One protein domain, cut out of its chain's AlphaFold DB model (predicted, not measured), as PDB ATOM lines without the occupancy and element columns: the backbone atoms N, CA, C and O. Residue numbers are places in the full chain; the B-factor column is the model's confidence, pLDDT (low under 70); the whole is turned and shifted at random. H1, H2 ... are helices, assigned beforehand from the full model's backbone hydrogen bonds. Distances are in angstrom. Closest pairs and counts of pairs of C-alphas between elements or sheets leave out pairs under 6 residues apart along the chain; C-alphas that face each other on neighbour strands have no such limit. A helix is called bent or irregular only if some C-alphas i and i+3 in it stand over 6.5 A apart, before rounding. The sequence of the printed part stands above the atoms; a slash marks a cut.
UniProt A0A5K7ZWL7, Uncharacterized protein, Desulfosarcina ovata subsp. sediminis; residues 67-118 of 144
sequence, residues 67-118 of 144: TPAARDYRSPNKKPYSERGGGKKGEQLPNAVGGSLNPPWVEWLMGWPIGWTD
ATOM      1  N   THR A  67     101.855 130.569 113.989       71.00
ATOM      2  CA  THR A  67     100.788 129.704 114.508       71.00
ATOM      3  C   THR A  67      99.444 130.084 113.876       71.00
ATOM      4  O   THR A  67      99.098 131.271 113.911       71.00
ATOM      5  N   PRO A  68      98.667 129.119 113.348       72.12
ATOM      6  CA  PRO A  68      97.312 129.371 112.882       72.12
ATOM      7  C   PRO A  68      96.451 129.973 113.995       72.12
ATOM      8  O   PRO A  68      96.409 129.467 115.118       72.12
ATOM      9  N   ALA A  69      95.735 131.044 113.684       74.31
ATOM     10  CA  ALA A  69      94.772 131.680 114.570       74.31
ATOM     11  C   ALA A  69      93.356 131.560 113.998       74.31
ATOM     12  O   ALA A  69      93.158 131.554 112.788       74.31
ATOM     13  N   ALA A  70      92.335 131.587 114.859       68.50
ATOM     14  CA  ALA A  70      90.928 131.511 114.439       68.50
ATOM     15  C   ALA A  70      90.515 132.598 113.423       68.50
ATOM     16  O   ALA A  70      89.524 132.450 112.720       68.50
ATOM     17  N   ARG A  71      91.264 133.703 113.334       73.00
ATOM     18  CA  ARG A  71      91.039 134.791 112.372       73.00
ATOM     19  C   ARG A  71      91.542 134.469 110.956       73.00
ATOM     20  O   ARG A  71      91.145 135.154 110.012       73.00
ATOM     21  N   ASP A  72      92.373 133.447 110.799       73.06
ATOM     22  CA  ASP A  72      93.101 133.153 109.562       73.06
ATOM     23  C   ASP A  72      92.225 132.543 108.451       73.06
ATOM     24  O   ASP A  72      92.691 132.353 107.332       73.06
ATOM     25  N   TYR A  73      90.928 132.329 108.712       72.75
ATOM     26  CA  TYR A  73      89.926 132.058 107.670       72.75
ATOM     27  C   TYR A  73      89.780 133.220 106.670       72.75
ATOM     28  O   TYR A  73      89.251 133.051 105.570       72.75
ATOM     29  N   ARG A  74      90.192 134.432 107.065       72.44
ATOM     30  CA  ARG A  74      90.080 135.641 106.248       72.44
ATOM     31  C   ARG A  74      91.256 135.748 105.267       72.44
ATOM     32  O   ARG A  74      92.335 135.217 105.497       72.44
ATOM     33  N   SER A  75      91.044 136.476 104.173       77.44
ATOM     34  CA  SER A  75      92.078 136.744 103.175       77.44
ATOM     35  C   SER A  75      93.301 137.476 103.755       77.44
ATOM     36  O   SER A  75      93.166 138.258 104.707       77.44
ATOM     37  N   PRO A  76      94.493 137.257 103.166       80.88
ATOM     38  CA  PRO A  76      95.700 137.962 103.560       80.88
ATOM     39  C   PRO A  76      95.563 139.479 103.395       80.88
ATOM     40  O   PRO A  76      94.862 140.002 102.527       80.88
ATOM     41  N   ASN A  77      96.263 140.202 104.257       81.12
ATOM     42  CA  ASN A  77      96.357 141.650 104.223       81.12
ATOM     43  C   ASN A  77      97.360 142.098 103.158       81.12
ATOM     44  O   ASN A  77      98.399 141.478 102.969       81.12
ATOM     45  N   LYS A  78      97.097 143.256 102.544       79.62
ATOM     46  CA  LYS A  78      97.965 143.834 101.503       79.62
ATOM     47  C   LYS A  78      99.349 144.267 101.997       79.62
ATOM     48  O   LYS A  78     100.258 144.383 101.188       79.62
ATOM     49  N   LYS A  79      99.484 144.574 103.292       80.56
ATOM     50  CA  LYS A  79     100.724 145.055 103.914       80.56
ATOM     51  C   LYS A  79     101.136 144.146 105.074       80.56
ATOM     52  O   LYS A  79     100.239 143.651 105.776       80.56
ATOM     53  N   PRO A  80     102.447 143.974 105.317       76.00
ATOM     54  CA  PRO A  80     102.937 143.255 106.487       76.00
ATOM     55  C   PRO A  80     102.515 143.956 107.790       76.00
ATOM     56  O   PRO A  80     102.131 145.127 107.820       76.00
ATOM     57  N   TYR A  81     102.505 143.214 108.890       74.12
ATOM     58  CA  TYR A  81     102.087 143.649 110.220       74.12
ATOM     59  C   TYR A  81     102.964 144.786 110.753       74.12
ATOM     60  O   TYR A  81     102.425 145.749 111.297       74.12
ATOM     61  N   SER A  82     104.274 144.731 110.504       76.50
ATOM     62  CA  SER A  82     105.232 145.791 110.854       76.50
ATOM     63  C   SER A  82     104.839 147.155 110.274       76.50
ATOM     64  O   SER A  82     104.864 148.163 110.975       76.50
ATOM     65  N   GLU A  83     104.377 147.189 109.023       79.19
ATOM     66  CA  GLU A  83     103.933 148.415 108.343       79.19
ATOM     67  C   GLU A  83     102.555 148.914 108.798       79.19
ATOM     68  O   GLU A  83     102.172 150.048 108.513       79.19
ATOM     69  N   ARG A  84     101.785 148.086 109.511       77.56
ATOM     70  CA  ARG A  84     100.451 148.432 110.031       77.56
ATOM     71  C   ARG A  84     100.490 148.947 111.472       77.56
ATOM     72  O   ARG A  84      99.460 148.963 112.140       77.56
ATOM     73  N   GLY A  85     101.668 149.329 111.966       74.62
ATOM     74  CA  GLY A  85     101.870 149.705 113.371       74.62
ATOM     75  C   GLY A  85     101.895 148.499 114.314       74.62
ATOM     76  O   GLY A  85     101.752 148.640 115.528       74.62
ATOM     77  N   GLY A  86     102.053 147.300 113.761       67.94
ATOM     78  CA  GLY A  86     102.251 146.090 114.523       67.94
ATOM     79  C   GLY A  86     103.649 146.064 115.125       67.94
ATOM     80  O   GLY A  86     104.634 146.106 114.401       67.94
ATOM     81  N   GLY A  87     103.738 146.028 116.457       67.75
ATOM     82  CA  GLY A  87     105.013 145.937 117.173       67.75
ATOM     83  C   GLY A  87     105.725 144.592 116.958       67.75
ATOM     84  O   GLY A  87     105.602 143.950 115.926       67.75
ATOM     85  N   LYS A  88     106.433 144.092 117.976       64.88
ATOM     86  CA  LYS A  88     107.221 142.840 117.903       64.88
ATOM     87  C   LYS A  88     106.396 141.539 117.789       64.88
ATOM     88  O   LYS A  88     106.899 140.476 118.139       64.88
ATOM     89  N   LYS A  89     105.117 141.602 117.403       66.25
ATOM     90  CA  LYS A  89     104.277 140.400 117.262       66.25
ATOM     91  C   LYS A  89     104.506 139.771 115.888       66.25
ATOM     92  O   LYS A  89     104.811 140.476 114.931       66.25
ATOM     93  N   GLY A  90     104.344 138.452 115.818       68.94
ATOM     94  CA  GLY A  90     104.448 137.698 114.572       68.94
ATOM     95  C   GLY A  90     103.381 138.089 113.546       68.94
ATOM     96  O   GLY A  90     102.332 138.644 113.885       68.94
ATOM     97  N   GLU A  91     103.675 137.795 112.281       76.12
ATOM     98  CA  GLU A  91     102.758 137.982 111.156       76.12
ATOM     99  C   GLU A  91     101.602 136.967 111.200       76.12
ATOM    100  O   GLU A  91     101.686 135.940 111.868       76.12
ATOM    101  N   GLN A  92     100.513 137.239 110.480       79.94
ATOM    102  CA  GLN A  92      99.423 136.273 110.305       79.94
ATOM    103  C   GLN A  92      99.833 135.143 109.351       79.94
ATOM    104  O   GLN A  92     100.535 135.382 108.366       79.94
ATOM    105  N   LEU A  93      99.342 133.926 109.587       79.50
ATOM    106  CA  LEU A  93      99.670 132.774 108.745       79.50
ATOM    107  C   LEU A  93      99.250 132.951 107.267       79.50
ATOM    108  O   LEU A  93     100.086 132.702 106.399       79.50
ATOM    109  N   PRO A  94      98.054 133.481 106.929       80.25
ATOM    110  CA  PRO A  94      97.667 133.744 105.539       80.25
ATOM    111  C   PRO A  94      98.625 134.693 104.817       80.25
ATOM    112  O   PRO A  94      98.851 134.556 103.618       80.25
ATOM    113  N   ASN A  95      99.220 135.643 105.544       79.06
ATOM    114  CA  ASN A  95     100.193 136.587 104.994       79.06
ATOM    115  C   ASN A  95     101.545 135.925 104.711       79.06
ATOM    116  O   ASN A  95     102.220 136.319 103.766       79.06
ATOM    117  N   ALA A  96     101.927 134.921 105.505       76.50
ATOM    118  CA  ALA A  96     103.134 134.134 105.269       76.50
ATOM    119  C   ALA A  96     102.967 133.137 104.106       76.50
ATOM    120  O   ALA A  96     103.933 132.836 103.411       76.50
ATOM    121  N   VAL A  97     101.749 132.629 103.896       75.38
ATOM    122  CA  VAL A  97     101.430 131.600 102.884       75.38
ATOM    123  C   VAL A  97     100.987 132.217 101.554       75.38
ATOM    124  O   VAL A  97     101.153 131.603 100.505       75.38
ATOM    125  N   GLY A  98     100.444 133.437 101.577       71.94
ATOM    126  CA  GLY A  98      99.999 134.161 100.384       71.94
ATOM    127  C   GLY A  98      98.609 133.764  99.874       71.94
ATOM    128  O   GLY A  98      98.301 134.007  98.710       71.94
ATOM    129  N   GLY A  99      97.751 133.171 100.711       74.69
ATOM    130  CA  GLY A  99      96.439 132.679 100.281       74.69
ATOM    131  C   GLY A  99      95.494 132.315 101.425       74.69
ATOM    132  O   GLY A  99      95.839 132.440 102.598       74.69
ATOM    133  N   SER A 100      94.276 131.890 101.069       68.62
ATOM    134  CA  SER A 100      93.327 131.313 102.030       68.62
ATOM    135  C   SER A 100      93.813 129.931 102.468       68.62
ATOM    136  O   SER A 100      94.376 129.184 101.666       68.62
ATOM    137  N   LEU A 101      93.632 129.612 103.747       70.44
ATOM    138  CA  LEU A 101      94.141 128.379 104.328       70.44
ATOM    139  C   LEU A 101      93.152 127.232 104.102       70.44
ATOM    140  O   LEU A 101      91.969 127.357 104.407       70.44
ATOM    141  N   ASN A 102      93.647 126.107 103.589       73.81
ATOM    142  CA  ASN A 102      92.864 124.879 103.456       73.81
ATOM    143  C   ASN A 102      92.845 124.130 104.808       73.81
ATOM    144  O   ASN A 102      93.930 123.935 105.364       73.81
ATOM    145  N   PRO A 103      91.692 123.674 105.344       71.69
ATOM    146  CA  PRO A 103      91.640 123.024 106.658       71.69
ATOM    147  C   PRO A 103      92.607 121.834 106.837       71.69
ATOM    148  O   PRO A 103      93.373 121.871 107.797       71.69
ATOM    149  N   PRO A 104      92.748 120.880 105.889       71.31
ATOM    150  CA  PRO A 104      93.727 119.788 105.992       71.31
ATOM    151  C   PRO A 104      95.186 120.257 106.080       71.31
ATOM    152  O   PRO A 104      96.031 119.615 106.700       71.31
ATOM    153  N   TRP A 105      95.503 121.394 105.454       74.50
ATOM    154  CA  TRP A 105      96.843 121.979 105.508       74.50
ATOM    155  C   TRP A 105      97.120 122.612 106.878       74.50
ATOM    156  O   TRP A 105      98.225 122.485 107.404       74.50
ATOM    157  N   VAL A 106      96.106 123.236 107.487       72.00
ATOM    158  CA  VAL A 106      96.184 123.769 108.856       72.00
ATOM    159  C   VAL A 106      96.299 122.636 109.877       72.00
ATOM    160  O   VAL A 106      97.123 122.724 110.783       72.00
ATOM    161  N   GLU A 107      95.537 121.553 109.705       73.75
ATOM    162  CA  GLU A 107      95.606 120.357 110.556       73.75
ATOM    163  C   GLU A 107      97.002 119.727 110.528       73.75
ATOM    164  O   GLU A 107      97.583 119.462 111.583       73.75
ATOM    165  N   TRP A 108      97.593 119.587 109.337       74.94
ATOM    166  CA  TRP A 108      98.966 119.102 109.191       74.94
ATOM    167  C   TRP A 108      99.986 120.018 109.883       74.94
ATOM    168  O   TRP A 108     100.894 119.533 110.559       74.94
ATOM    169  N   LEU A 109      99.816 121.341 109.774       73.31
ATOM    170  CA  LEU A 109     100.707 122.323 110.402       73.31
ATOM    171  C   LEU A 109     100.613 122.319 111.940       73.31
ATOM    172  O   LEU A 109     101.595 122.637 112.612       73.31
ATOM    173  N   MET A 110      99.464 121.920 112.492       71.62
ATOM    174  CA  MET A 110      99.231 121.750 113.933       71.62
ATOM    175  C   MET A 110      99.603 120.352 114.455       71.62
ATOM    176  O   MET A 110      99.583 120.125 115.665       71.62
ATOM    177  N   GLY A 111      99.940 119.410 113.566       73.19
ATOM    178  CA  GLY A 111     100.213 118.015 113.922       73.19
ATOM    179  C   GLY A 111      98.962 117.221 114.310       73.19
ATOM    180  O   GLY A 111      99.067 116.232 115.037       73.19
ATOM    181  N   TRP A 112      97.781 117.657 113.870       74.38
ATOM    182  CA  TRP A 112      96.521 116.958 114.117       74.38
ATOM    183  C   TRP A 112      96.237 115.940 113.007       74.38
ATOM    184  O   TRP A 112      96.634 116.153 111.858       74.38
ATOM    185  N   PRO A 113      95.562 114.818 113.320       73.56
ATOM    186  CA  PRO A 113      95.064 113.922 112.287       73.56
ATOM    187  C   PRO A 113      94.084 114.663 111.372       73.56
ATOM    188  O   PRO A 113      93.306 115.498 111.831       73.56
ATOM    189  N   ILE A 114      94.123 114.341 110.080       74.44
ATOM    190  CA  ILE A 114      93.250 114.969 109.085       74.44
ATOM    191  C   ILE A 114      91.780 114.655 109.418       74.44
ATOM    192  O   ILE A 114      91.457 113.499 109.703       74.44
ATOM    193  N   GLY A 115      90.907 115.664 109.372       70.62
ATOM    194  CA  GLY A 115      89.465 115.540 109.625       70.62
ATOM    195  C   GLY A 115      89.058 115.638 111.100       70.62
ATOM    196  O   GLY A 115      87.911 115.368 111.440       70.62
ATOM    197  N   TRP A 116      89.974 116.010 111.999       70.56
ATOM    198  CA  TRP A 116      89.658 116.232 113.419       70.56
ATOM    199  C   TRP A 116      89.039 117.605 113.703       70.56
ATOM    200  O   TRP A 116      88.431 117.790 114.758       70.56
ATOM    201  N   THR A 117      89.197 118.570 112.793       64.88
ATOM    202  CA  THR A 117      88.583 119.905 112.909       64.88
ATOM    203  C   THR A 117      87.339 120.082 112.056       64.88
ATOM    204  O   THR A 117      86.663 121.107 112.189       64.88
ATOM    205  N   ASP A 118      87.007 119.083 111.235       65.56
ATOM    206  CA  ASP A 118      85.743 119.014 110.516       65.56
ATOM    207  C   ASP A 118      84.610 118.824 111.530       65.56
ATOM    208  O   ASP A 118      84.192 117.723 111.880       65.56
TER     209      ASP A 118
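This is residues 67 to 118 of the 144 residues of an uncharacterized protein of Desulfosarcina ovata subsp. sediminis (UniProt A0A5K7ZWL7). There is little regular structure: an elongated, mostly looped chain has the short helix H3 and the tail 111 to 118 at one end, H1 and H2 near each other in the middle, and a long loop, residues 74 to 92, swinging out to the other end, where residues 83 to 88 stick out. The 52 printed residues include three named helices, H1, H2, H3 in chain order, and no named strand; the class is all helix, with 17 residues in named elements. The whole is only just loose, close to compact, with a radius of gyration of the C-alphas of 12.2 A, and spans 36 by 19 by 14 A.

H3, residues 103 to 110, is apart from both H2, residues 93 to 97, and H1, residues 70 to 73. H1 and H2 are close but not clearly touching; their closest C-alphas, of Asp 72 and Pro 94, are 6.1 A apart. Every O i to N i+4 pair is within hydrogen-bond range in H2 and H3; H1 is too short for one, and its O i to N i+3 count is 0 of 1.

H3 measures 10.6 A, ending at C-alpha 110 (99.231, 121.750, 113.933). H2 measures 6.2 A. H1 begins at C-alpha 70 (90.928, 131.511, 114.439) and is only just irregular: C-alphas 70 and 73 are 6.9 A apart.

The farthest C-alphas, of Gly 85 and Gly 115, are 36.5 A apart. The printed part has no cut; the link H1 to H2 is long, H2 to H3 tight. Mean pLDDT of the printed part is 73.6; residues 70, 86 to 90, 100 and 117 to 118 are under 70.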